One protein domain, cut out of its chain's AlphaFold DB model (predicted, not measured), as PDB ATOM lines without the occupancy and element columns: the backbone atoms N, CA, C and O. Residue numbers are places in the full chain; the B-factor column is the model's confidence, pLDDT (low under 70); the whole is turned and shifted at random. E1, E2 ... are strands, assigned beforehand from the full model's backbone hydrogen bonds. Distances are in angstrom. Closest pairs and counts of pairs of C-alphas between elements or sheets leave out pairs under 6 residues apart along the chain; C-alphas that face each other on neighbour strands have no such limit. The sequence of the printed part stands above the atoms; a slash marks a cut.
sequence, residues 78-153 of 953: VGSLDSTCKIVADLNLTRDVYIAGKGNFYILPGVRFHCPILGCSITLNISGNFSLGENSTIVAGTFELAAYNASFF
ATOM      1  N   VAL A  78      31.682 -27.601 -45.156       91.88
ATOM      2  CA  VAL A  78      32.775 -28.409 -44.603       91.88
ATOM      3  C   VAL A  78      32.613 -29.869 -45.026       91.88
ATOM      4  O   VAL A  78      31.590 -30.489 -44.728       91.88
ATOM      5  N   GLY A  79      33.647 -30.430 -45.661       92.00
ATOM      6  CA  GLY A  79      33.724 -31.841 -46.054       92.00
ATOM      7  C   GLY A  79      33.627 -32.054 -47.568       92.00
ATOM      8  O   GLY A  79      34.116 -31.237 -48.342       92.00
ATOM      9  N   SER A  80      33.029 -33.165 -48.005       93.00
ATOM     10  CA  SER A  80      32.839 -33.468 -49.433       93.00
ATOM     11  C   SER A  80      31.495 -34.141 -49.698       93.00
ATOM     12  O   SER A  80      30.977 -34.859 -48.841       93.00
ATOM     13  N   LEU A  81      30.945 -33.948 -50.901       91.31
ATOM     14  CA  LEU A  81      29.658 -34.535 -51.301       91.31
ATOM     15  C   LEU A  81      29.689 -36.072 -51.380       91.31
ATOM     16  O   LEU A  81      28.654 -36.708 -51.213       91.31
ATOM     17  N   ASP A  82      30.863 -36.684 -51.556       91.81
ATOM     18  CA  ASP A  82      31.036 -38.144 -51.533       91.81
ATOM     19  C   ASP A  82      31.191 -38.743 -50.126       91.81
ATOM     20  O   ASP A  82      31.124 -39.961 -49.978       91.81
ATOM     21  N   SER A  83      31.382 -37.921 -49.086       92.56
ATOM     22  CA  SER A  83      31.541 -38.391 -47.703       92.56
ATOM     23  C   SER A  83      30.470 -37.808 -46.780       92.56
ATOM     24  O   SER A  83      29.497 -38.472 -46.426       92.56
ATOM     25  N   THR A  84      30.613 -36.553 -46.379       94.31
ATOM     26  CA  THR A  84      29.591 -35.760 -45.696       94.31
ATOM     27  C   THR A  84      29.906 -34.292 -45.940       94.31
ATOM     28  O   THR A  84      31.000 -33.838 -45.609       94.31
ATOM     29  N   CYS A  85      28.946 -33.557 -46.492       95.06
ATOM     30  CA  CYS A  85      28.998 -32.112 -46.644       95.06
ATOM     31  C   CYS A  85      28.123 -31.459 -45.573       95.06
ATOM     32  O   CYS A  85      26.964 -31.848 -45.396       95.06
ATOM     33  N   LYS A  86      28.674 -30.487 -44.841       95.06
ATOM     34  CA  LYS A  86      27.952 -29.719 -43.819       95.06
ATOM     35  C   LYS A  86      27.927 -28.244 -44.186       95.06
ATOM     36  O   LYS A  86      28.987 -27.626 -44.252       95.06
ATOM     37  N   ILE A  87      26.739 -27.673 -44.366       95.25
ATOM     38  CA  ILE A  87      26.578 -26.226 -44.528       95.25
ATOM     39  C   ILE A  87      26.501 -25.604 -43.131       95.25
ATOM     40  O   ILE A  87      25.612 -25.937 -42.344       95.25
ATOM     41  N   VAL A  88      27.478 -24.752 -42.813       93.19
ATOM     42  CA  VAL A  88      27.716 -24.204 -41.462       93.19
ATOM     43  C   VAL A  88      27.355 -22.722 -41.319       93.19
ATOM     44  O   VAL A  88      27.373 -22.201 -40.207       93.19
ATOM     45  N   ALA A  89      27.062 -22.044 -42.427       92.25
ATOM     46  CA  ALA A  89      26.776 -20.616 -42.503       92.25
ATOM     47  C   ALA A  89      25.748 -20.340 -43.610       92.25
ATOM     48  O   ALA A  89      25.557 -21.176 -44.496       92.25
ATOM     49  N   ASP A  90      25.104 -19.174 -43.553       92.75
ATOM     50  CA  ASP A  90      24.109 -18.748 -44.541       92.75
ATOM     51  C   ASP A  90      24.713 -18.654 -45.954       92.75
ATOM     52  O   ASP A  90      25.790 -18.083 -46.145       92.75
ATOM     53  N   LEU A  91      23.992 -19.176 -46.948       91.50
ATOM     54  CA  LEU A  91      24.386 -19.189 -48.354       91.50
ATOM     55  C   LEU A  91      23.276 -18.601 -49.233       91.50
ATOM     56  O   LEU A  91      22.149 -19.099 -49.242       91.50
ATOM     57  N   ASN A  92      23.633 -17.579 -50.016       92.06
ATOM     58  CA  ASN A  92      22.771 -16.971 -51.027       92.06
ATOM     59  C   ASN A  92      23.257 -17.361 -52.430       92.06
ATOM     60  O   ASN A  92      24.301 -16.896 -52.890       92.06
ATOM     61  N   LEU A  93      22.488 -18.207 -53.103       89.56
ATOM     62  CA  LEU A  93      22.729 -18.687 -54.457       89.56
ATOM     63  C   LEU A  93      22.246 -17.662 -55.494       89.56
ATOM     64  O   LEU A  93      21.197 -17.040 -55.339       89.56
ATOM     65  N   THR A  94      23.016 -17.500 -56.570       87.94
ATOM     66  CA  THR A  94      22.759 -16.531 -57.656       87.94
ATOM     67  C   THR A  94      22.362 -17.183 -58.984       87.94
ATOM     68  O   THR A  94      22.156 -16.487 -59.977       87.94
ATOM     69  N   ARG A  95      22.291 -18.516 -59.017       88.69
ATOM     70  CA  ARG A  95      21.975 -19.352 -60.180       88.69
ATOM     71  C   ARG A  95      21.415 -20.690 -59.708       88.69
ATOM     72  O   ARG A  95      21.610 -21.042 -58.545       88.69
ATOM     73  N   ASP A  96      20.829 -21.450 -60.626       90.25
ATOM     74  CA  ASP A  96      20.422 -22.831 -60.372       90.25
ATOM     75  C   ASP A  96      21.613 -23.694 -59.928       90.25
ATOM     76  O   ASP A  96      22.740 -23.567 -60.437       90.25
ATOM     77  N   VAL A  97      21.350 -24.590 -58.978       91.69
ATOM     78  CA  VAL A  97      22.358 -25.453 -58.361       91.69
ATOM     79  C   VAL A  97      21.921 -26.911 -58.413       91.69
ATOM     80  O   VAL A  97      20.895 -27.297 -57.858       91.69
ATOM     81  N   TYR A  98      22.772 -27.730 -59.032       92.94
ATOM     82  CA  TYR A  98      22.705 -29.186 -58.979       92.94
ATOM     83  C   TYR A  98      23.768 -29.702 -57.998       92.94
ATOM     84  O   TYR A  98      24.959 -29.433 -58.170       92.94
ATOM     85  N   ILE A  99      23.346 -30.425 -56.962       92.75
ATOM     86  CA  ILE A  99      24.207 -31.018 -55.932       92.75
ATOM     87  C   ILE A  99      24.118 -32.537 -56.073       92.75
ATOM     88  O   ILE A  99      23.062 -33.110 -55.823       92.75
ATOM     89  N   ALA A 100      25.212 -33.202 -56.441       93.25
ATOM     90  CA  ALA A 100      25.253 -34.660 -56.555       93.25
ATOM     91  C   ALA A 100      26.409 -35.244 -55.740       93.25
ATOM     92  O   ALA A 100      27.507 -34.688 -55.738       93.25
ATOM     93  N   GLY A 101      26.179 -36.364 -55.054       91.56
ATOM     94  CA  GLY A 101      27.215 -36.981 -54.227       91.56
ATOM     95  C   GLY A 101      26.821 -38.306 -53.592       91.56
ATOM     96  O   GLY A 101      25.643 -38.600 -53.387       91.56
ATOM     97  N   LYS A 102      27.824 -39.123 -53.259       92.31
ATOM     98  CA  LYS A 102      27.591 -40.437 -52.636       92.31
ATOM     99  C   LYS A 102      27.389 -40.405 -51.115       92.31
ATOM    100  O   LYS A 102      26.938 -41.394 -50.538       92.31
ATOM    101  N   GLY A 103      27.760 -39.299 -50.477       93.00
ATOM    102  CA  GLY A 103      27.806 -39.134 -49.028       93.00
ATOM    103  C   GLY A 103      26.500 -38.632 -48.419       93.00
ATOM    104  O   GLY A 103      25.415 -38.915 -48.915       93.00
ATOM    105  N   ASN A 104      26.618 -37.869 -47.332       95.44
ATOM    106  CA  ASN A 104      25.498 -37.195 -46.665       95.44
ATOM    107  C   ASN A 104      25.523 -35.677 -46.911       95.44
ATOM    108  O   ASN A 104      26.601 -35.096 -47.067       95.44
ATOM    109  N   PHE A 105      24.363 -35.019 -46.859       96.00
ATOM    110  CA  PHE A 105      24.244 -33.563 -46.979       96.00
ATOM    111  C   PHE A 105      23.433 -32.981 -45.817       96.00
ATOM    112  O   PHE A 105      22.237 -33.240 -45.685       96.00
ATOM    113  N   TYR A 106      24.085 -32.193 -44.961       96.19
ATOM    114  CA  TYR A 106      23.489 -31.673 -43.732       96.19
ATOM    115  C   TYR A 106      23.556 -30.144 -43.684       96.19
ATOM    116  O   TYR A 106      24.641 -29.559 -43.683       96.19
ATOM    117  N   ILE A 107      22.399 -29.495 -43.581       95.94
ATOM    118  CA  ILE A 107      22.288 -28.070 -43.258       95.94
ATOM    119  C   ILE A 107      22.153 -27.963 -41.738       95.94
ATOM    120  O   ILE A 107      21.255 -28.569 -41.148       95.94
ATOM    121  N   LEU A 108      23.079 -27.251 -41.087       95.44
ATOM    122  CA  LEU A 108      23.089 -27.137 -39.628       95.44
ATOM    123  C   LEU A 108      21.948 -26.240 -39.098       95.44
ATOM    124  O   LEU A 108      21.392 -25.438 -39.851       95.44
ATOM    125  N   PRO A 109      21.578 -26.359 -37.806       95.44
ATOM    126  CA  PRO A 109      20.527 -25.539 -37.206       95.44
ATOM    127  C   PRO A 109      20.742 -24.031 -37.397       95.44
ATOM    128  O   PRO A 109      21.861 -23.535 -37.277       95.44
ATOM    129  N   GLY A 110      19.658 -23.308 -37.677       92.94
ATOM    130  CA  GLY A 110      19.642 -21.854 -37.879       92.94
ATOM    131  C   GLY A 110      20.178 -21.341 -39.225       92.94
ATOM    132  O   GLY A 110      20.079 -20.142 -39.473       92.94
ATOM    133  N   VAL A 111      20.713 -22.206 -40.095       95.12
ATOM    134  CA  VAL A 111      21.295 -21.814 -41.394       95.12
ATOM    135  C   VAL A 111      20.223 -21.461 -42.435       95.12
ATOM    136  O   VAL A 111      19.169 -22.096 -42.521       95.12
ATOM    137  N   ARG A 112      20.504 -20.466 -43.277       93.50
ATOM    138  CA  ARG A 112      19.676 -20.062 -44.424       93.50
ATOM    139  C   ARG A 112      20.344 -20.443 -45.741       93.50
ATOM    140  O   ARG A 112      21.472 -20.044 -46.001       93.50
ATOM    141  N   PHE A 113      19.643 -21.196 -46.579       93.25
ATOM    142  CA  PHE A 113      20.121 -21.685 -47.871       93.25
ATOM    143  C   PHE A 113      19.167 -21.194 -48.969       93.25
ATOM    144  O   PHE A 113      18.162 -21.834 -49.281       93.25
ATOM    145  N   HIS A 114      19.391 -19.975 -49.457       91.81
ATOM    146  CA  HIS A 114      18.411 -19.220 -50.247       91.81
ATOM    147  C   HIS A 114      18.880 -19.034 -51.692       91.81
ATOM    148  O   HIS A 114      20.014 -18.638 -51.928       91.81
ATOM    149  N   CYS A 115      17.988 -19.222 -52.660       91.44
ATOM    150  CA  CYS A 115      18.114 -18.705 -54.019       91.44
ATOM    151  C   CYS A 115      16.950 -17.732 -54.288       91.44
ATOM    152  O   CYS A 115      15.872 -18.166 -54.699       91.44
ATOM    153  N   PRO A 116      17.115 -16.420 -54.026       83.81
ATOM    154  CA  PRO A 116      16.035 -15.427 -54.079       83.81
ATOM    155  C   PRO A 116      15.734 -14.953 -55.516       83.81
ATOM    156  O   PRO A 116      15.600 -13.759 -55.780       83.81
ATOM    157  N   ILE A 117      15.668 -15.889 -56.463       90.38
ATOM    158  CA  ILE A 117      15.372 -15.651 -57.880       90.38
ATOM    159  C   ILE A 117      14.122 -16.466 -58.231       90.38
ATOM    160  O   ILE A 117      14.047 -17.658 -57.928       90.38
ATOM    161  N   LEU A 118      13.140 -15.821 -58.871       90.25
ATOM    162  CA  LEU A 118      11.902 -16.472 -59.311       90.25
ATOM    163  C   LEU A 118      12.217 -17.666 -60.220       90.25
ATOM    164  O   LEU A 118      12.932 -17.528 -61.211       90.25
ATOM    165  N   GLY A 119      11.690 -18.837 -59.871       90.00
ATOM    166  CA  GLY A 119      11.909 -20.080 -60.605       90.00
ATOM    167  C   GLY A 119      13.275 -20.745 -60.413       90.00
ATOM    168  O   GLY A 119      13.505 -21.760 -61.063       90.00
ATOM    169  N   CYS A 120      14.150 -20.232 -59.536       93.75
ATOM    170  CA  CYS A 120      15.464 -20.836 -59.294       93.75
ATOM    171  C   CYS A 120      15.351 -22.264 -58.754       93.75
ATOM    172  O   CYS A 120      14.594 -22.507 -57.809       93.75
ATOM    173  N   SER A 121      16.130 -23.186 -59.319       93.19
ATOM    174  CA  SER A 121      16.137 -24.600 -58.948       93.19
ATOM    175  C   SER A 121      17.305 -24.973 -58.039       93.19
ATOM    176  O   SER A 121      18.473 -24.708 -58.341       93.19
ATOM    177  N   ILE A 122      16.981 -25.662 -56.947       94.50
ATOM    178  CA  ILE A 122      17.928 -26.354 -56.076       94.50
ATOM    179  C   ILE A 122      17.603 -27.850 -56.146       94.50
ATOM    180  O   ILE A 122      16.644 -28.313 -55.528       94.50
ATOM    181  N   THR A 123      18.414 -28.602 -56.887       94.50
ATOM    182  CA  THR A 123      18.242 -30.050 -57.084       94.50
ATOM    183  C   THR A 123      19.361 -30.801 -56.361       94.50
ATOM    184  O   THR A 123      20.540 -30.620 -56.673       94.50
ATOM    185  N   LEU A 124      19.005 -31.663 -55.407       94.56
ATOM    186  CA  LEU A 124      19.914 -32.519 -54.644       94.56
ATOM    187  C   LEU A 124      19.709 -33.990 -55.017       94.56
ATOM    188  O   LEU A 124      18.598 -34.507 -54.948       94.56
ATOM    189  N   ASN A 125      20.797 -34.682 -55.346       94.88
ATOM    190  CA  ASN A 125      20.824 -36.106 -55.662       94.88
ATOM    191  C   ASN A 125      21.931 -36.793 -54.847       94.88
ATOM    192  O   ASN A 125      23.101 -36.827 -55.240       94.88
ATOM    193  N   ILE A 126      21.563 -37.272 -53.661       94.38
ATOM    194  CA  ILE A 126      22.481 -37.732 -52.616       94.38
ATOM    195  C   ILE A 126      22.197 -39.207 -52.315       94.38
ATOM    196  O   ILE A 126      21.068 -39.558 -51.997       94.38
ATOM    197  N   SER A 127      23.188 -40.106 -52.374       92.94
ATOM    198  CA  SER A 127      22.914 -41.529 -52.071       92.94
ATOM    199  C   SER A 127      22.897 -41.888 -50.581       92.94
ATOM    200  O   SER A 127      22.527 -43.011 -50.246       92.94
ATOM    201  N   GLY A 128      23.305 -40.974 -49.695       94.25
ATOM    202  CA  GLY A 128      23.197 -41.110 -48.241       94.25
ATOM    203  C   GLY A 128      22.024 -40.321 -47.650       94.25
ATOM    204  O   GLY A 128      20.939 -40.245 -48.230       94.25
ATOM    205  N   ASN A 129      22.241 -39.743 -46.469       96.75
ATOM    206  CA  ASN A 129      21.216 -39.041 -45.700       96.75
ATOM    207  C   ASN A 129      21.220 -37.527 -45.968       96.75
ATOM    208  O   ASN A 129      22.279 -36.896 -46.032       96.75
ATOM    209  N   PHE A 130      20.027 -36.937 -46.021       97.12
ATOM    210  CA  PHE A 130      19.796 -35.494 -45.994       97.12
ATOM    211  C   PHE A 130      19.249 -35.055 -44.627       97.12
ATOM    212  O   PHE A 130      18.409 -35.744 -44.047       97.12
ATOM    213  N   SER A 131      19.669 -33.894 -44.115       96.56
ATOM    214  CA  SER A 131      19.007 -33.283 -42.953       96.56
ATOM    215  C   SER A 131      18.944 -31.761 -43.019       96.56
ATOM    216  O   SER A 131      19.976 -31.109 -43.210       96.56
ATOM    217  N   LEU A 132      17.765 -31.206 -42.742       96.69
ATOM    218  CA  LEU A 132      17.532 -29.779 -42.540       96.69
ATOM    219  C   LEU A 132      17.382 -29.504 -41.033       96.69
ATOM    220  O   LEU A 132      16.381 -29.883 -40.425       96.69
ATOM    221  N   GLY A 133      18.414 -28.909 -40.423       95.19
ATOM    222  CA  GLY A 133      18.514 -28.658 -38.981       95.19
ATOM    223  C   GLY A 133      17.413 -27.760 -38.402       95.19
ATOM    224  O   GLY A 133      16.735 -27.031 -39.125       95.19
ATOM    225  N   GLU A 134      17.257 -27.772 -37.078       95.12
ATOM    226  CA  GLU A 134      16.250 -26.954 -36.385       95.12
ATOM    227  C   GLU A 134      16.345 -25.468 -36.764       95.12
ATOM    228  O   GLU A 134      17.436 -24.897 -36.815       95.12
ATOM    229  N   ASN A 135      15.201 -24.831 -37.020       95.06
ATOM    230  CA  ASN A 135      15.104 -23.419 -37.427       95.06
ATOM    231  C   ASN A 135      15.925 -23.024 -38.681       95.06
ATOM    232  O   ASN A 135      16.156 -21.834 -38.907       95.06
ATOM    233  N   SER A 136      16.386 -23.985 -39.491       96.00
ATOM    234  CA  SER A 136      17.059 -23.709 -40.769       96.00
ATOM    235  C   SER A 136      16.053 -23.597 -41.922       96.00
ATOM    236  O   SER A 136      14.966 -24.175 -41.878       96.00
ATOM    237  N   THR A 137      16.379 -22.810 -42.950       95.81
ATOM    238  CA  THR A 137      15.432 -22.488 -44.034       95.81
ATOM    239  C   THR A 137      16.053 -22.639 -45.415       95.81
ATOM    240  O   THR A 137      17.142 -22.126 -45.666       95.81
ATOM    241  N   ILE A 138      15.328 -23.291 -46.320       95.81
ATOM    242  CA  ILE A 138      15.605 -23.314 -47.757       95.81
ATOM    243  C   ILE A 138      14.577 -22.417 -48.445       95.81
ATOM    244  O   ILE A 138      13.382 -22.556 -48.191       95.81
ATOM    245  N   VAL A 139      15.031 -21.516 -49.319       95.31
ATOM    246  CA  VAL A 139      14.153 -20.678 -50.158       95.31
ATOM    247  C   VAL A 139      14.564 -20.832 -51.614       95.31
ATOM    248  O   VAL A 139      15.737 -20.644 -51.927       95.31
ATOM    249  N   ALA A 140      13.629 -21.189 -52.492       95.06
ATOM    250  CA  ALA A 140      13.870 -21.407 -53.922       95.06
ATOM    251  C   ALA A 140      12.557 -21.332 -54.718       95.06
ATOM    252  O   ALA A 140      11.480 -21.346 -54.129       95.06
ATOM    253  N   GLY A 141      12.626 -21.323 -56.051       93.50
ATOM    254  CA  GLY A 141      11.452 -21.574 -56.894       93.50
ATOM    255  C   GLY A 141      11.140 -23.068 -57.016       93.50
ATOM    256  O   GLY A 141       9.986 -23.474 -56.900       93.50
ATOM    257  N   THR A 142      12.172 -23.893 -57.192       95.31
ATOM    258  CA  THR A 142      12.094 -25.359 -57.217       95.31
ATOM    259  C   THR A 142      13.057 -25.957 -56.199       95.31
ATOM    260  O   THR A 142      14.222 -25.568 -56.131       95.31
ATOM    261  N   PHE A 143      12.571 -26.928 -55.428       95.94
ATOM    262  CA  PHE A 143      13.378 -27.784 -54.567       95.94
ATOM    263  C   PHE A 143      13.138 -29.249 -54.937       95.94
ATOM    264  O   PHE A 143      12.022 -29.747 -54.806       95.94
ATOM    265  N   GLU A 144      14.180 -29.944 -55.379       96.00
ATOM    266  CA  GLU A 144      14.133 -31.372 -55.704       96.00
ATOM    267  C   GLU A 144      15.135 -32.121 -54.828       96.00
ATOM    268  O   GLU A 144      16.305 -31.748 -54.763       96.00
ATOM    269  N   LEU A 145      14.695 -33.184 -54.156       96.69
ATOM    270  CA  LEU A 145      15.522 -33.979 -53.254       96.69
ATOM    271  C   LEU A 145      15.368 -35.471 -53.548       96.69
ATOM    272  O   LEU A 145      14.336 -36.059 -53.238       96.69
ATOM    273  N   ALA A 146      16.427 -36.093 -54.059       96.94
ATOM    274  CA  ALA A 146      16.606 -37.539 -54.042       96.94
ATOM    275  C   ALA A 146      17.599 -37.916 -52.928       96.94
ATOM    276  O   ALA A 146      18.738 -37.437 -52.927       96.94
ATOM    277  N   ALA A 147      17.167 -38.751 -51.976       97.06
ATOM    278  CA  ALA A 147      17.981 -39.184 -50.833       97.06
ATOM    279  C   ALA A 147      17.669 -40.626 -50.393       97.06
ATOM    280  O   ALA A 147      16.618 -41.176 -50.723       97.06
ATOM    281  N   TYR A 148      18.555 -41.256 -49.614       95.56
ATOM    282  CA  TYR A 148      18.229 -42.540 -48.978       95.56
ATOM    283  C   TYR A 148      17.307 -42.340 -47.765       95.56
ATOM    284  O   TYR A 148      16.241 -42.950 -47.697       95.56
ATOM    285  N   ASN A 149      17.670 -41.405 -46.879       96.94
ATOM    286  CA  ASN A 149      16.813 -40.888 -45.807       96.94
ATOM    287  C   ASN A 149      16.805 -39.355 -45.829       96.94
ATOM    288  O   ASN A 149      17.820 -38.745 -46.174       96.94
ATOM    289  N   ALA A 150      15.711 -38.736 -45.388       96.81
ATOM    290  CA  ALA A 150      15.619 -37.290 -45.199       96.81
ATOM    291  C   ALA A 150      14.954 -36.936 -43.862       96.81
ATOM    292  O   ALA A 150      13.954 -37.540 -43.481       96.81
ATOM    293  N   SER A 151      15.489 -35.932 -43.163       96.19
ATOM    294  CA  SER A 151      14.917 -35.435 -41.903       96.19
ATOM    295  C   SER A 151      14.816 -33.911 -41.892       96.19
ATOM    296  O   SER A 151      15.819 -33.211 -42.044       96.19
ATOM    297  N   PHE A 152      13.605 -33.408 -41.686       95.81
ATOM    298  CA  PHE A 152      13.269 -31.992 -41.567       95.81
ATOM    299  C   PHE A 152      12.891 -31.718 -40.111       95.81
ATOM    300  O   PHE A 152      11.784 -32.043 -39.682       95.81
ATOM    301  N   PHE A 153      13.823 -31.166 -39.332       95.25
ATOM    302  CA  PHE A 153      13.646 -30.983 -37.890       95.25
ATOM    303  C   PHE A 153      12.674 -29.840 -37.546       95.25
ATOM    304  O   PHE A 153      12.261 -29.060 -38.408       95.25
TER     305      PHE A 153
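What this domain is: This is residues 78 to 153 of the 953 residues of the protein "Thyroglobulin" of Gossypium australe (UniProt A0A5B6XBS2). The chain is wound like a short solenoid, in stacked three-sided turns: one wall holds E2, E4, E7 and the last part of E9, the second holds E3, E6 and the first part of E9, and the third holds residues 91 to 92, E5 and E8. E9 bends round the corner between the first two walls, and E1 folds back beside E2 as a hairpin at one end of the stack. The printed part has 76 residues, with nine named strands, E1 to E9 in order, and no named helix: all strand. The larger sheet, E1 E2 E4 E7 E9 E6 E3, is mixed, and E5 and E8 make a parallel pair. The whole is compact, with a radius of gyration of the C-alphas of 11.5 A and spans of 30 by 22 by 20 A.

Where its parts are: Start in the larger sheet with its longest strand, E9: find C-alpha 142 at (12.094, -25.359, -57.217) and go on to C-alpha 152 at (13.269, -31.992, -41.567), 17.0 A away. E6, residues 121 to 126, is 15.9 A long, and E3, residues 97 to 101, is 13.2 A. E7 is residues 129 to 132, E4 residues 104 to 107, and E2 residues 84 to 87. E1, residues 78 to 80, begins at C-alpha 78, (32.775, -28.409, -44.603). In the small sheet look for E5, residues 112 to 114, and E8, residues 137 to 139.

How they stand to each other: The larger sheet is a folded sheet, one sheet bent back on itself: E1 E2 E4 E7 face E6 E3, with E9 as the hinge. E9 bends by 125 degrees at residue 148. Before the bend it is parallel to E6, with N 124 and O 144 at 2.8 A; after it, it is parallel to E7, with N 130 and O 149 at 2.9 A. E6 is parallel to the edge strand E3, with N 99 and O 123 at 2.8 A. On the other leaf E7 is parallel to E4, with N 105 and O 129 at 2.9 A, and E4 to E2, with N 85 and O 104 at 2.9 A. E1, the other edge strand, forms an antiparallel hairpin with E2, with N 78 and O 86 at 2.8 A. Across the fold, the closest C-alphas of E4 and E6 are those of Asn 104 and Ile 126, 6.7 A apart. E5 and E8 are parallel, with N 113 and O 137 at 2.8 A; residues 91 to 92 pair in parallel with residues 113 to 114 of E5.

The domain as a whole: The two C-alphas farthest apart are those of Ser 83 and Leu 118, 31.6 A. The printed part has no cut, and no link is long. The mean pLDDT of the printed part is 93.8, and no printed residue is under 70.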